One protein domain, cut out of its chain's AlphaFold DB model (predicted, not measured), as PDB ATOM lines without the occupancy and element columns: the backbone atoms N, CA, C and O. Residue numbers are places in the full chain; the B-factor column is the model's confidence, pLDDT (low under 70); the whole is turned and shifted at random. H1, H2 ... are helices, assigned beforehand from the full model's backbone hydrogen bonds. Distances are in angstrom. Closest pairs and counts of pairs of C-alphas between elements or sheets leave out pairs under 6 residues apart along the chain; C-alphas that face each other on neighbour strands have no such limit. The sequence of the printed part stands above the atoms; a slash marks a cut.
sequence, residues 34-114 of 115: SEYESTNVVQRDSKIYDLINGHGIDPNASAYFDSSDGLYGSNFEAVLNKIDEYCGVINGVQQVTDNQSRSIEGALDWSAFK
ATOM      1  N   SER A  34     -29.265  16.323 190.083       89.81
ATOM      2  CA  SER A  34     -30.535  16.518 189.374       89.81
ATOM      3  C   SER A  34     -31.125  15.196 188.853       89.81
ATOM      4  O   SER A  34     -32.320  14.937 189.002       89.81
ATOM      5  N   GLU A  35     -30.291  14.307 188.298       89.81
ATOM      6  CA  GLU A  35     -30.721  12.967 187.870       89.81
ATOM      7  C   GLU A  35     -31.146  12.094 189.065       89.81
ATOM      8  O   GLU A  35     -32.111  11.337 188.961       89.81
ATOM      9  N   TYR A  36     -30.447  12.195 190.197       89.38
ATOM     10  CA  TYR A  36     -30.761  11.480 191.433       89.38
ATOM     11  C   TYR A  36     -32.098  11.944 192.030       89.38
ATOM     12  O   TYR A  36     -32.991  11.129 192.263       89.38
ATOM     13  N   GLU A  37     -32.286  13.252 192.184       86.50
ATOM     14  CA  GLU A  37     -33.511  13.868 192.698       86.50
ATOM     15  C   GLU A  37     -34.727  13.568 191.825       86.50
ATOM     16  O   GLU A  37     -35.810  13.300 192.344       86.50
ATOM     17  N   SER A  38     -34.555  13.539 190.500       85.94
ATOM     18  CA  SER A  38     -35.641  13.230 189.562       85.94
ATOM     19  C   SER A  38     -36.188  11.798 189.681       85.94
ATOM     20  O   SER A  38     -37.217  11.482 189.083       85.94
ATOM     21  N   THR A  39     -35.521  10.925 190.445       82.56
ATOM     22  CA  THR A  39     -35.911   9.520 190.612       82.56
ATOM     23  C   THR A  39     -36.710   9.290 191.899       82.56
ATOM     24  O   THR A  39     -36.541   9.965 192.919       82.56
ATOM     25  N   ASN A  40     -37.634   8.325 191.863       85.56
ATOM     26  CA  ASN A  40     -38.421   7.981 193.051       85.56
ATOM     27  C   ASN A  40     -37.547   7.301 194.126       85.56
ATOM     28  O   ASN A  40     -36.441   6.857 193.834       85.56
ATOM     29  N   VAL A  41     -38.047   7.211 195.362       82.12
ATOM     30  CA  VAL A  41     -37.283   6.677 196.511       82.12
ATOM     31  C   VAL A  41     -36.724   5.276 196.233       82.12
ATOM     32  O   VAL A  41     -35.538   5.052 196.408       82.12
ATOM     33  N   VAL A  42     -37.533   4.363 195.683       85.31
ATOM     34  CA  VAL A  42     -37.096   2.986 195.377       85.31
ATOM     35  C   VAL A  42     -35.951   2.966 194.355       85.31
ATOM     36  O   VAL A  42     -35.011   2.183 194.464       85.31
ATOM     37  N   GLN A  43     -36.015   3.836 193.347       87.19
ATOM     38  CA  GLN A  43     -34.955   3.969 192.348       87.19
ATOM     39  C   GLN A  43     -33.693   4.619 192.918       87.19
ATOM     40  O   GLN A  43     -32.594   4.255 192.498       87.19
ATOM     41  N   ARG A  44     -33.835   5.555 193.863       86.12
ATOM     42  CA  ARG A  44     -32.704   6.148 194.585       86.12
ATOM     43  C   ARG A  44     -31.986   5.102 195.415       86.12
ATOM     44  O   ARG A  44     -30.788   4.934 195.219       86.12
ATOM     45  N   ASP A  45     -32.720   4.329 196.210       89.00
ATOM     46  CA  ASP A  45     -32.156   3.237 197.003       89.00
ATOM     47  C   ASP A  45     -31.369   2.274 196.106       89.00
ATOM     48  O   ASP A  45     -30.194   2.014 196.351       89.00
ATOM     49  N   SER A  46     -31.968   1.821 194.998       89.56
ATOM     50  CA  SER A  46     -31.287   0.951 194.030       89.56
ATOM     51  C   SER A  46     -29.995   1.569 193.482       89.56
ATOM     52  O   SER A  46     -28.986   0.878 193.388       89.56
ATOM     53  N   LYS A  47     -29.996   2.868 193.146       87.94
ATOM     54  CA  LYS A  47     -28.797   3.575 192.662       87.94
ATOM     55  C   LYS A  47     -27.715   3.669 193.733       87.94
ATOM     56  O   LYS A  47     -26.540   3.539 193.403       87.94
ATOM     57  N   ILE A  48     -28.095   3.890 194.990       89.38
ATOM     58  CA  ILE A  48     -27.157   3.903 196.115       89.38
ATOM     59  C   ILE A  48     -26.546   2.513 196.315       89.38
ATOM     60  O   ILE A  48     -25.328   2.405 196.431       89.38
ATOM     61  N   TYR A  49     -27.351   1.448 196.270       90.06
ATOM     62  CA  TYR A  49     -26.850   0.070 196.315       90.06
ATOM     63  C   TYR A  49     -25.839  -0.212 195.199       90.06
ATOM     64  O   TYR A  49     -24.743  -0.698 195.474       90.06
ATOM     65  N   ASP A  50     -26.179   0.119 193.952       89.25
ATOM     66  CA  ASP A  50     -25.290  -0.082 192.805       89.25
ATOM     67  C   ASP A  50     -23.987   0.714 192.945       89.25
ATOM     68  O   ASP A  50     -22.910   0.203 192.632       89.25
ATOM     69  N   LEU A  51     -24.067   1.940 193.464       89.25
ATOM     70  CA  LEU A  51     -22.910   2.797 193.688       89.25
ATOM     71  C   LEU A  51     -21.966   2.211 194.744       89.25
ATOM     72  O   LEU A  51     -20.771   2.072 194.494       89.25
ATOM     73  N   ILE A  52     -22.501   1.811 195.900       89.06
ATOM     74  CA  ILE A  52     -21.727   1.196 196.990       89.06
ATOM     75  C   ILE A  52     -21.058  -0.097 196.509       89.06
ATOM     76  O   ILE A  52     -19.851  -0.284 196.697       89.06
ATOM     77  N   ASN A  53     -21.816  -0.954 195.818       89.56
ATOM     78  CA  ASN A  53     -21.302  -2.191 195.234       89.56
ATOM     79  C   ASN A  53     -20.217  -1.920 194.180       89.56
ATOM     80  O   ASN A  53     -19.220  -2.638 194.125       89.56
ATOM     81  N   GLY A  54     -20.366  -0.861 193.377       87.38
ATOM     82  CA  GLY A  54     -19.367  -0.420 192.399       87.38
ATOM     83  C   GLY A  54     -18.028  -0.023 193.028       87.38
ATOM     84  O   GLY A  54     -16.978  -0.181 192.402       87.38
ATOM     85  N   HIS A  55     -18.041   0.412 194.291       86.31
ATOM     86  CA  HIS A  55     -16.837   0.690 195.079       86.31
ATOM     87  C   HIS A  55     -16.289  -0.534 195.830       86.31
ATOM     88  O   HIS A  55     -15.229  -0.428 196.453       86.31
ATOM     89  N   GLY A  56     -16.949  -1.692 195.731       87.88
ATOM     90  CA  GLY A  56     -16.553  -2.935 196.399       87.88
ATOM     91  C   GLY A  56     -16.827  -2.939 197.905       87.88
ATOM     92  O   GLY A  56     -16.123  -3.619 198.646       87.88
ATOM     93  N   ILE A  57     -17.802  -2.151 198.358       86.81
ATOM     94  CA  ILE A  57     -18.196  -2.026 199.765       86.81
ATOM     95  C   ILE A  57     -19.458  -2.869 199.990       86.81
ATOM     96  O   ILE A  57     -20.333  -2.895 199.129       86.81
ATOM     97  N   ASP A  58     -19.576  -3.545 201.137       88.19
ATOM     98  CA  ASP A  58     -20.827  -4.216 201.514       88.19
ATOM     99  C   ASP A  58     -21.834  -3.172 202.036       88.19
ATOM    100  O   ASP A  58     -21.589  -2.576 203.091       88.19
ATOM    101  N   PRO A  59     -22.966  -2.933 201.345       87.44
ATOM    102  CA  PRO A  59     -23.966  -1.949 201.759       87.44
ATOM    103  C   PRO A  59     -24.636  -2.279 203.097       87.44
ATOM    104  O   PRO A  59     -25.121  -1.367 203.765       87.44
ATOM    105  N   ASN A  60     -24.646  -3.546 203.517       89.06
ATOM    106  CA  ASN A  60     -25.283  -3.983 204.761       89.06
ATOM    107  C   ASN A  60     -24.312  -4.044 205.944       89.06
ATOM    108  O   ASN A  60     -24.752  -4.190 207.086       89.06
ATOM    109  N   ALA A  61     -23.003  -3.940 205.697       86.81
ATOM    110  CA  ALA A  61     -22.021  -3.877 206.768       86.81
ATOM    111  C   ALA A  61     -22.209  -2.594 207.590       86.81
ATOM    112  O   ALA A  61     -22.628  -1.555 207.071       86.81
ATOM    113  N   SER A  62     -21.912  -2.673 208.887       82.81
ATOM    114  CA  SER A  62     -21.975  -1.518 209.782       82.81
ATOM    115  C   SER A  62     -21.020  -0.429 209.301       82.81
ATOM    116  O   SER A  62     -19.831  -0.686 209.105       82.81
ATOM    117  N   ALA A  63     -21.536   0.785 209.126       73.81
ATOM    118  CA  ALA A  63     -20.729   1.917 208.712       73.81
ATOM    119  C   ALA A  63     -19.829   2.380 209.860       73.81
ATOM    120  O   ALA A  63     -20.293   2.595 210.980       73.81
ATOM    121  N   TYR A  64     -18.545   2.587 209.568       62.72
ATOM    122  CA  TYR A  64     -17.627   3.264 210.479       62.72
ATOM    123  C   TYR A  64     -17.463   4.714 210.021       62.72
ATOM    124  O   TYR A  64     -16.500   5.057 209.337       62.72
ATOM    125  N   PHE A  65     -18.432   5.565 210.357       61.44
ATOM    126  CA  PHE A  65     -18.291   7.006 210.168       61.44
ATOM    127  C   PHE A  65     -17.933   7.693 211.475       61.44
ATOM    128  O   PHE A  65     -18.632   7.554 212.475       61.44
ATOM    129  N   ASP A  66     -16.881   8.504 211.420       51.81
ATOM    130  CA  ASP A  66     -16.622   9.568 212.383       51.81
ATOM    131  C   ASP A  66     -17.595  10.720 212.088       51.81
ATOM    132  O   ASP A  66     -17.241  11.735 211.490       51.81
ATOM    133  N   SER A  67     -18.882  10.504 212.363       47.62
ATOM    134  CA  SER A  67     -19.827  11.609 212.439       47.62
ATOM    135  C   SER A  67     -19.923  12.027 213.898       47.62
ATOM    136  O   SER A  67     -20.242  11.227 214.777       47.62
ATOM    137  N   SER A  68     -19.682  13.312 214.147       51.34
ATOM    138  CA  SER A  68     -19.891  13.977 215.438       51.34
ATOM    139  C   SER A  68     -21.307  13.770 216.011       51.34
ATOM    140  O   SER A  68     -21.536  14.059 217.183       51.34
ATOM    141  N   ASP A  69     -22.229  13.249 215.195       49.41
ATOM    142  CA  ASP A  69     -23.642  13.013 215.488       49.41
ATOM    143  C   ASP A  69     -23.997  11.532 215.751       49.41
ATOM    144  O   ASP A  69     -25.158  11.220 216.009       49.41
ATOM    145  N   GLY A  70     -23.026  10.606 215.735       52.59
ATOM    146  CA  GLY A  70     -23.193   9.263 216.306       52.59
ATOM    147  C   GLY A  70     -24.278   8.385 215.668       52.59
ATOM    148  O   GLY A  70     -25.021   7.709 216.382       52.59
ATOM    149  N   LEU A  71     -24.378   8.354 214.338       51.28
ATOM    150  CA  LEU A  71     -25.302   7.445 213.650       51.28
ATOM    151  C   LEU A  71     -24.646   6.081 213.392       51.28
ATOM    152  O   LEU A  71     -23.911   5.894 212.425       51.28
ATOM    153  N   TYR A  72     -24.943   5.120 214.272       54.91
ATOM    154  CA  TYR A  72     -24.698   3.696 214.043       54.91
ATOM    155  C   TYR A  72     -25.766   3.153 213.081       54.91
ATOM    156  O   TYR A  72     -26.916   2.973 213.477       54.91
ATOM    157  N   GLY A  73     -25.377   2.901 211.832       74.50
ATOM    158  CA  GLY A  73     -26.231   2.363 210.766       74.50
ATOM    159  C   GLY A  73     -25.436   1.502 209.779       74.50
ATOM    160  O   GLY A  73     -24.260   1.200 210.012       74.50
ATOM    161  N   SER A  74     -26.063   1.086 208.679       87.56
ATOM    162  CA  SER A  74     -25.374   0.369 207.592       87.56
ATOM    163  C   SER A  74     -24.621   1.328 206.657       87.56
ATOM    164  O   SER A  74     -24.903   2.528 206.615       87.56
ATOM    165  N   ASN A  75     -23.666   0.816 205.871       86.62
ATOM    166  CA  ASN A  75     -23.002   1.588 204.810       86.62
ATOM    167  C   ASN A  75     -24.016   2.214 203.842       86.62
ATOM    168  O   ASN A  75     -23.819   3.344 203.403       86.62
ATOM    169  N   PHE A  76     -25.117   1.512 203.560       89.88
ATOM    170  CA  PHE A  76     -26.232   2.038 202.784       89.88
ATOM    171  C   PHE A  76     -26.826   3.306 203.403       89.88
ATOM    172  O   PHE A  76     -26.874   4.336 202.736       89.88
ATOM    173  N   GLU A  77     -27.228   3.260 204.675       87.06
ATOM    174  CA  GLU A  77     -27.838   4.409 205.356       87.06
ATOM    175  C   GLU A  77     -26.872   5.595 205.445       87.06
ATOM    176  O   GLU A  77     -27.266   6.743 205.233       87.06
ATOM    177  N   ALA A  78     -25.591   5.331 205.710       85.88
ATOM    178  CA  ALA A  78     -24.575   6.372 205.791       85.88
ATOM    179  C   ALA A  78     -24.357   7.083 204.444       85.88
ATOM    180  O   ALA A  78     -24.308   8.314 204.385       85.88
ATOM    181  N   VAL A  79     -24.250   6.314 203.358       88.31
ATOM    182  CA  VAL A  79     -24.063   6.839 201.999       88.31
ATOM    183  C   VAL A  79     -25.310   7.576 201.520       88.31
ATOM    184  O   VAL A  79     -25.187   8.684 200.996       88.31
ATOM    185  N   LEU A  80     -26.496   6.999 201.740       88.88
ATOM    186  CA  LEU A  80     -27.778   7.610 201.392       88.88
ATOM    187  C   LEU A  80     -27.911   8.989 202.041       88.88
ATOM    188  O   LEU A  80     -28.100   9.971 201.333       88.88
ATOM    189  N   ASN A  81     -27.720   9.076 203.361       86.25
ATOM    190  CA  ASN A  81     -27.850  10.335 204.097       86.25
ATOM    191  C   ASN A  81     -26.880  11.413 203.593       86.25
ATOM    192  O   ASN A  81     -27.253  12.579 203.481       86.25
ATOM    193  N   LYS A  82     -25.638  11.038 203.264       87.69
ATOM    194  CA  LYS A  82     -24.634  11.986 202.762       87.69
ATOM    195  C   LYS A  82     -24.921  12.466 201.346       87.69
ATOM    196  O   LYS A  82     -24.699  13.637 201.050       87.69
ATOM    197  N   ILE A  83     -25.419  11.590 200.478       90.12
ATOM    198  CA  ILE A  83     -25.820  11.969 199.120       90.12
ATOM    199  C   ILE A  83     -27.090  12.822 199.152       90.12
ATOM    200  O   ILE A  83     -27.155  13.829 198.451       90.12
ATOM    201  N   ASP A  84     -28.056  12.480 200.004       89.12
ATOM    202  CA  ASP A  84     -29.259  13.280 200.226       89.12
ATOM    203  C   ASP A  84     -28.903  14.688 200.738       89.12
ATOM    204  O   ASP A  84     -29.370  15.675 200.171       89.12
ATOM    205  N   GLU A  85     -28.004  14.811 201.722       86.69
ATOM    206  CA  GLU A  85     -27.475  16.100 202.201       86.69
ATOM    207  C   GLU A  85     -26.769  16.881 201.077       86.69
ATOM    208  O   GLU A  85     -27.036  18.065 200.871       86.69
ATOM    209  N   TYR A  86     -25.901  16.211 200.317       89.62
ATOM    210  CA  TYR A  86     -25.135  16.817 199.228       89.62
ATOM    211  C   TYR A  86     -26.019  17.340 198.089       89.62
ATOM    212  O   TYR A  86     -25.744  18.411 197.537       89.62
ATOM    213  N   CYS A  87     -27.069  16.599 197.736       89.75
ATOM    214  CA  CYS A  87     -27.995  16.980 196.677       89.75
ATOM    215  C   CYS A  87     -29.097  17.928 197.164       89.75
ATOM    216  O   CYS A  87     -29.586  18.736 196.383       89.75
ATOM    217  N   GLY A  88     -29.399  17.951 198.463       86.94
ATOM    218  CA  GLY A  88     -30.449  18.796 199.041       86.94
ATOM    219  C   GLY A  88     -31.792  18.087 199.171       86.94
ATOM    220  O   GLY A  88     -32.836  18.733 199.194       86.94
ATOM    221  N   VAL A  89     -31.791  16.761 199.270       83.81
ATOM    222  CA  VAL A  89     -32.970  15.950 199.579       83.81
ATOM    223  C   VAL A  89     -33.102  15.858 201.098       83.81
ATOM    224  O   VAL A  89     -32.603  14.937 201.730       83.81
ATOM    225  N   ILE A  90     -33.783  16.817 201.719       74.38
ATOM    226  CA  ILE A  90     -33.939  16.853 203.180       74.38
ATOM    227  C   ILE A  90     -35.371  16.439 203.524       74.38
ATOM    228  O   ILE A  90     -36.324  17.103 203.122       74.38
ATOM    229  N   ASN A  91     -35.544  15.341 204.268       67.19
ATOM    230  CA  ASN A  91     -36.861  14.790 204.634       67.19
ATOM    231  C   ASN A  91     -37.776  14.516 203.420       67.19
ATOM    232  O   ASN A  91     -38.987  14.730 203.477       67.19
ATOM    233  N   GLY A  92     -37.195  14.093 202.293       64.12
ATOM    234  CA  GLY A  92     -37.931  13.868 201.044       64.12
ATOM    235  C   GLY A  92     -38.357  15.146 200.310       64.12
ATOM    236  O   GLY A  92     -39.012  15.053 199.274       64.12
ATOM    237  N   VAL A  93     -37.970  16.324 200.810       70.31
ATOM    238  CA  VAL A  93     -38.171  17.615 200.147       70.31
ATOM    239  C   VAL A  93     -36.907  17.970 199.375       70.31
ATOM    240  O   VAL A  93     -35.822  18.027 199.949       70.31
ATOM    241  N   GLN A  94     -37.051  18.218 198.074       72.06
ATOM    242  CA  GLN A  94     -35.962  18.701 197.228       72.06
ATOM    243  C   GLN A  94     -35.726  20.190 197.489       72.06
ATOM    244  O   GLN A  94     -36.631  21.012 197.325       72.06
ATOM    245  N   GLN A  95     -34.510  20.533 197.893       76.88
ATOM    246  CA  GLN A  95     -34.009  21.897 197.959       76.88
ATOM    247  C   GLN A  95     -33.004  22.102 196.834       76.88
ATOM    248  O   GLN A  95     -32.133  21.269 196.606       76.88
ATOM    249  N   VAL A  96     -33.108  23.232 196.136       74.06
ATOM    250  CA  VAL A  96     -32.140  23.573 195.093       74.06
ATOM    251  C   VAL A  96     -30.794  23.861 195.754       74.06
ATOM    252  O   VAL A  96     -30.674  24.792 196.549       74.06
ATOM    253  N   THR A  97     -29.791  23.065 195.404       80.25
ATOM    254  CA  THR A  97     -28.396  23.227 195.834       80.25
ATOM    255  C   THR A  97     -27.512  23.663 194.666       80.25
ATOM    256  O   THR A  97     -27.877  23.519 193.502       80.25
ATOM    257  N   ASP A  98     -26.293  24.126 194.943       84.94
ATOM    258  CA  ASP A  98     -25.298  24.415 193.892       84.94
ATOM    259  C   ASP A  98     -24.704  23.134 193.255       84.94
ATOM    260  O   ASP A  98     -23.865  23.199 192.352       84.94
ATOM    261  N   ASN A  99     -25.132  21.952 193.716       87.00
ATOM    262  CA  ASN A  99     -24.593  20.652 193.317       87.00
ATOM    263  C   ASN A  99     -25.423  19.944 192.236       87.00
ATOM    264  O   ASN A  99     -25.068  18.838 191.842       87.00
ATOM    265  N   GLN A 100     -26.479  20.567 191.703       86.12
ATOM    266  CA  GLN A 100     -27.423  19.932 190.766       86.12
ATOM    267  C   GLN A 100     -26.764  19.257 189.552       86.12
ATOM    268  O   GLN A 100     -27.210  18.197 189.114       86.12
ATOM    269  N   SER A 101     -25.686  19.836 189.020       90.69
ATOM    270  CA  SER A 101     -24.928  19.293 187.883       90.69
ATOM    271  C   SER A 101     -23.731  18.421 188.283       90.69
ATOM    272  O   SER A 101     -23.038  17.896 187.409       90.69
ATOM    273  N   ARG A 102     -23.456  18.266 189.583       91.12
ATOM    274  CA  ARG A 102     -22.336  17.474 190.101       91.12
ATOM    275  C   ARG A 102     -22.743  16.018 190.282       91.12
ATOM    276  O   ARG A 102     -23.882  15.731 190.638       91.12
ATOM    277  N   SER A 103     -21.799  15.110 190.034       92.12
ATOM    278  CA  SER A 103     -21.974  13.676 190.293       92.12
ATOM    279  C   SER A 103     -22.145  13.417 191.791       92.12
ATOM    280  O   SER A 103     -21.407  13.992 192.597       92.12
ATOM    281  N   ILE A 104     -23.057  12.510 192.152       90.69
ATOM    282  CA  ILE A 104     -23.276  12.092 193.545       90.69
ATOM    283  C   ILE A 104     -22.043  11.423 194.171       90.69
ATOM    284  O   ILE A 104     -21.917  11.389 195.390       90.69
ATOM    285  N   GLU A 105     -21.084  10.955 193.365       89.38
ATOM    286  CA  GLU A 105     -19.803  10.445 193.876       89.38
ATOM    287  C   GLU A 105     -18.982  11.502 194.609       89.38
ATOM    288  O   GLU A 105     -18.172  11.145 195.461       89.38
ATOM    289  N   GLY A 106     -19.196  12.787 194.315       85.50
ATOM    290  CA  GLY A 106     -18.513  13.890 194.990       85.50
ATOM    291  C   GLY A 106     -19.005  14.161 196.415       85.50
ATOM    292  O   GLY A 106     -18.414  15.001 197.089       85.50
ATOM    293  N   ALA A 107     -20.065  13.485 196.869       86.12
ATOM    294  CA  ALA A 107     -20.613  13.650 198.214       86.12
ATOM    295  C   ALA A 107     -19.718  13.047 199.311       86.12
ATOM    296  O   ALA A 107     -19.831  13.414 200.480       86.12
ATOM    297  N   LEU A 108     -18.871  12.081 198.949       85.56
ATOM    298  CA  LEU A 108     -18.228  11.164 199.884       85.56
ATOM    299  C   LEU A 108     -16.765  10.932 199.510       85.56
ATOM    300  O   LEU A 108     -16.424  10.754 198.343       85.56
ATOM    301  N   ASP A 109     -15.906  10.836 200.524       86.25
ATOM    302  CA  ASP A 109     -14.589  10.227 200.358       86.25
ATOM    303  C   ASP A 109     -14.721   8.699 200.450       86.25
ATOM    304  O   ASP A 109     -14.667   8.105 201.528       86.25
ATOM    305  N   TRP A 110     -14.903   8.050 199.300       82.62
ATOM    306  CA  TRP A 110     -15.067   6.595 199.189       82.62
ATOM    307  C   TRP A 110     -13.889   5.790 199.746       82.62
ATOM    308  O   TRP A 110     -14.045   4.608 200.058       82.62
ATOM    309  N   SER A 111     -12.707   6.401 199.889       82.50
ATOM    310  CA  SER A 111     -11.552   5.729 200.487       82.50
ATOM    311  C   SER A 111     -11.733   5.478 201.988       82.50
ATOM    312  O   SER A 111     -11.181   4.510 202.514       82.50
ATOM    313  N   ALA A 112     -12.577   6.269 202.662       76.62
ATOM    314  CA  ALA A 112     -12.865   6.124 204.085       76.62
ATOM    315  C   ALA A 112     -13.605   4.815 204.430       76.62
ATOM    316  O   ALA A 112     -13.507   4.345 205.562       76.62
ATOM    317  N   PHE A 113     -14.291   4.206 203.457       71.62
ATOM    318  CA  PHE A 113     -15.129   3.014 203.640       71.62
ATOM    319  C   PHE A 113     -14.414   1.678 203.396       71.62
ATOM    320  O   PHE A 113     -14.957   0.630 203.729       71.62
ATOM    321  N   LYS A 114     -13.223   1.681 202.785       65.00
ATOM    322  CA  LYS A 114     -12.523   0.458 202.337       65.00
ATOM    323  C   LYS A 114     -11.592  -0.150 203.400       65.00
ATOM    324  O   LYS A 114     -10.582  -0.751 203.037       65.00
TER     325      LYS A 114
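What this domain is: This is residues 34 to 114 of the 115 residues of an uncharacterized protein of Rhodococcus cavernicola (UniProt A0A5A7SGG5). Two helices of similar length, H2 and H3, cross steeply, with H3 in the core; H2 packs on the first part of H3 and the short H4 on its last part. The short H1 sits near both H2 and H3, H5 lies at the periphery, and two long loops, residues 55 to 74 and 88 to 103, run well away from the core. The printed part has 81 residues with five named helices, H1 to H5 in that order, and no named strand. The class is all helix, though under half of the residues, 39 of 81, are in named elements. The whole is compact, with a radius of gyration of the C-alphas of 12.2 A, and rounded, spanning 30 by 27 by 21 A.

How they stand to each other: Begin at H1, residues 34 to 37, and look from there to H2, residues 41 to 54: they are close but not clearly touching, with the closest C-alphas, Tyr 36 and Arg 44, 6.5 A apart. Go on to H3, residues 75 to 87, which touches H2 with its residues 75 to 80 alone; the closest C-alphas, Ile 48 and Leu 80, are 6.5 A apart. H2 and H3 run opposite ways at a steep tilt of 66 degrees. H1 and H3 are close but not clearly touching, the closest C-alphas, Glu 37 and Cys 87, being 7.5 A apart. Next find H4, residues 104 to 107; H3 touches it with residues 82 to 87 alone, and the closest C-alphas, Ile 83 and Ala 107, are 5.5 A apart. H2 and H4 are only just apart, with their closest C-alphas at 8.3 A. Last comes H5, residues 110 to 113, which touches no helix; it is only just apart from H3, at 8.1 A. In H2 and H3 every O i to N i+4 pair is within hydrogen-bond range; H1, H4 and H5 are too short for such a pair, and their one O i to N i+3 pair is within range in H4 and H5 but not in H1.

Where its parts are: Find C-alpha 34 at (-30.535, 16.518, 189.374), where H1 begins. H2 starts at C-alpha 41, (-37.283, 6.677, 196.511), and runs 19.7 A to C-alpha 54. H3 runs 18.1 A from C-alpha 75 to C-alpha 87. After it, residues 89 to 90 pair with residues 93 to 94, antiparallel. H4 and H5 follow, and H5 ends at C-alpha 113, (-15.129, 3.014, 203.640).

The domain as a whole: The two C-alphas farthest apart, those of Ala 61 and Val 96, are 31.5 A apart. The printed part has no cut. The links from H2 to H3 and from H3 to H4 are long, with 20 and 16 residues; those from H1 to H2 and from H4 to H5 are tight. In this predicted model the mean pLDDT of the printed part is 81.3, and residues 64 to 72, 91 to 92 and 114 are under 70.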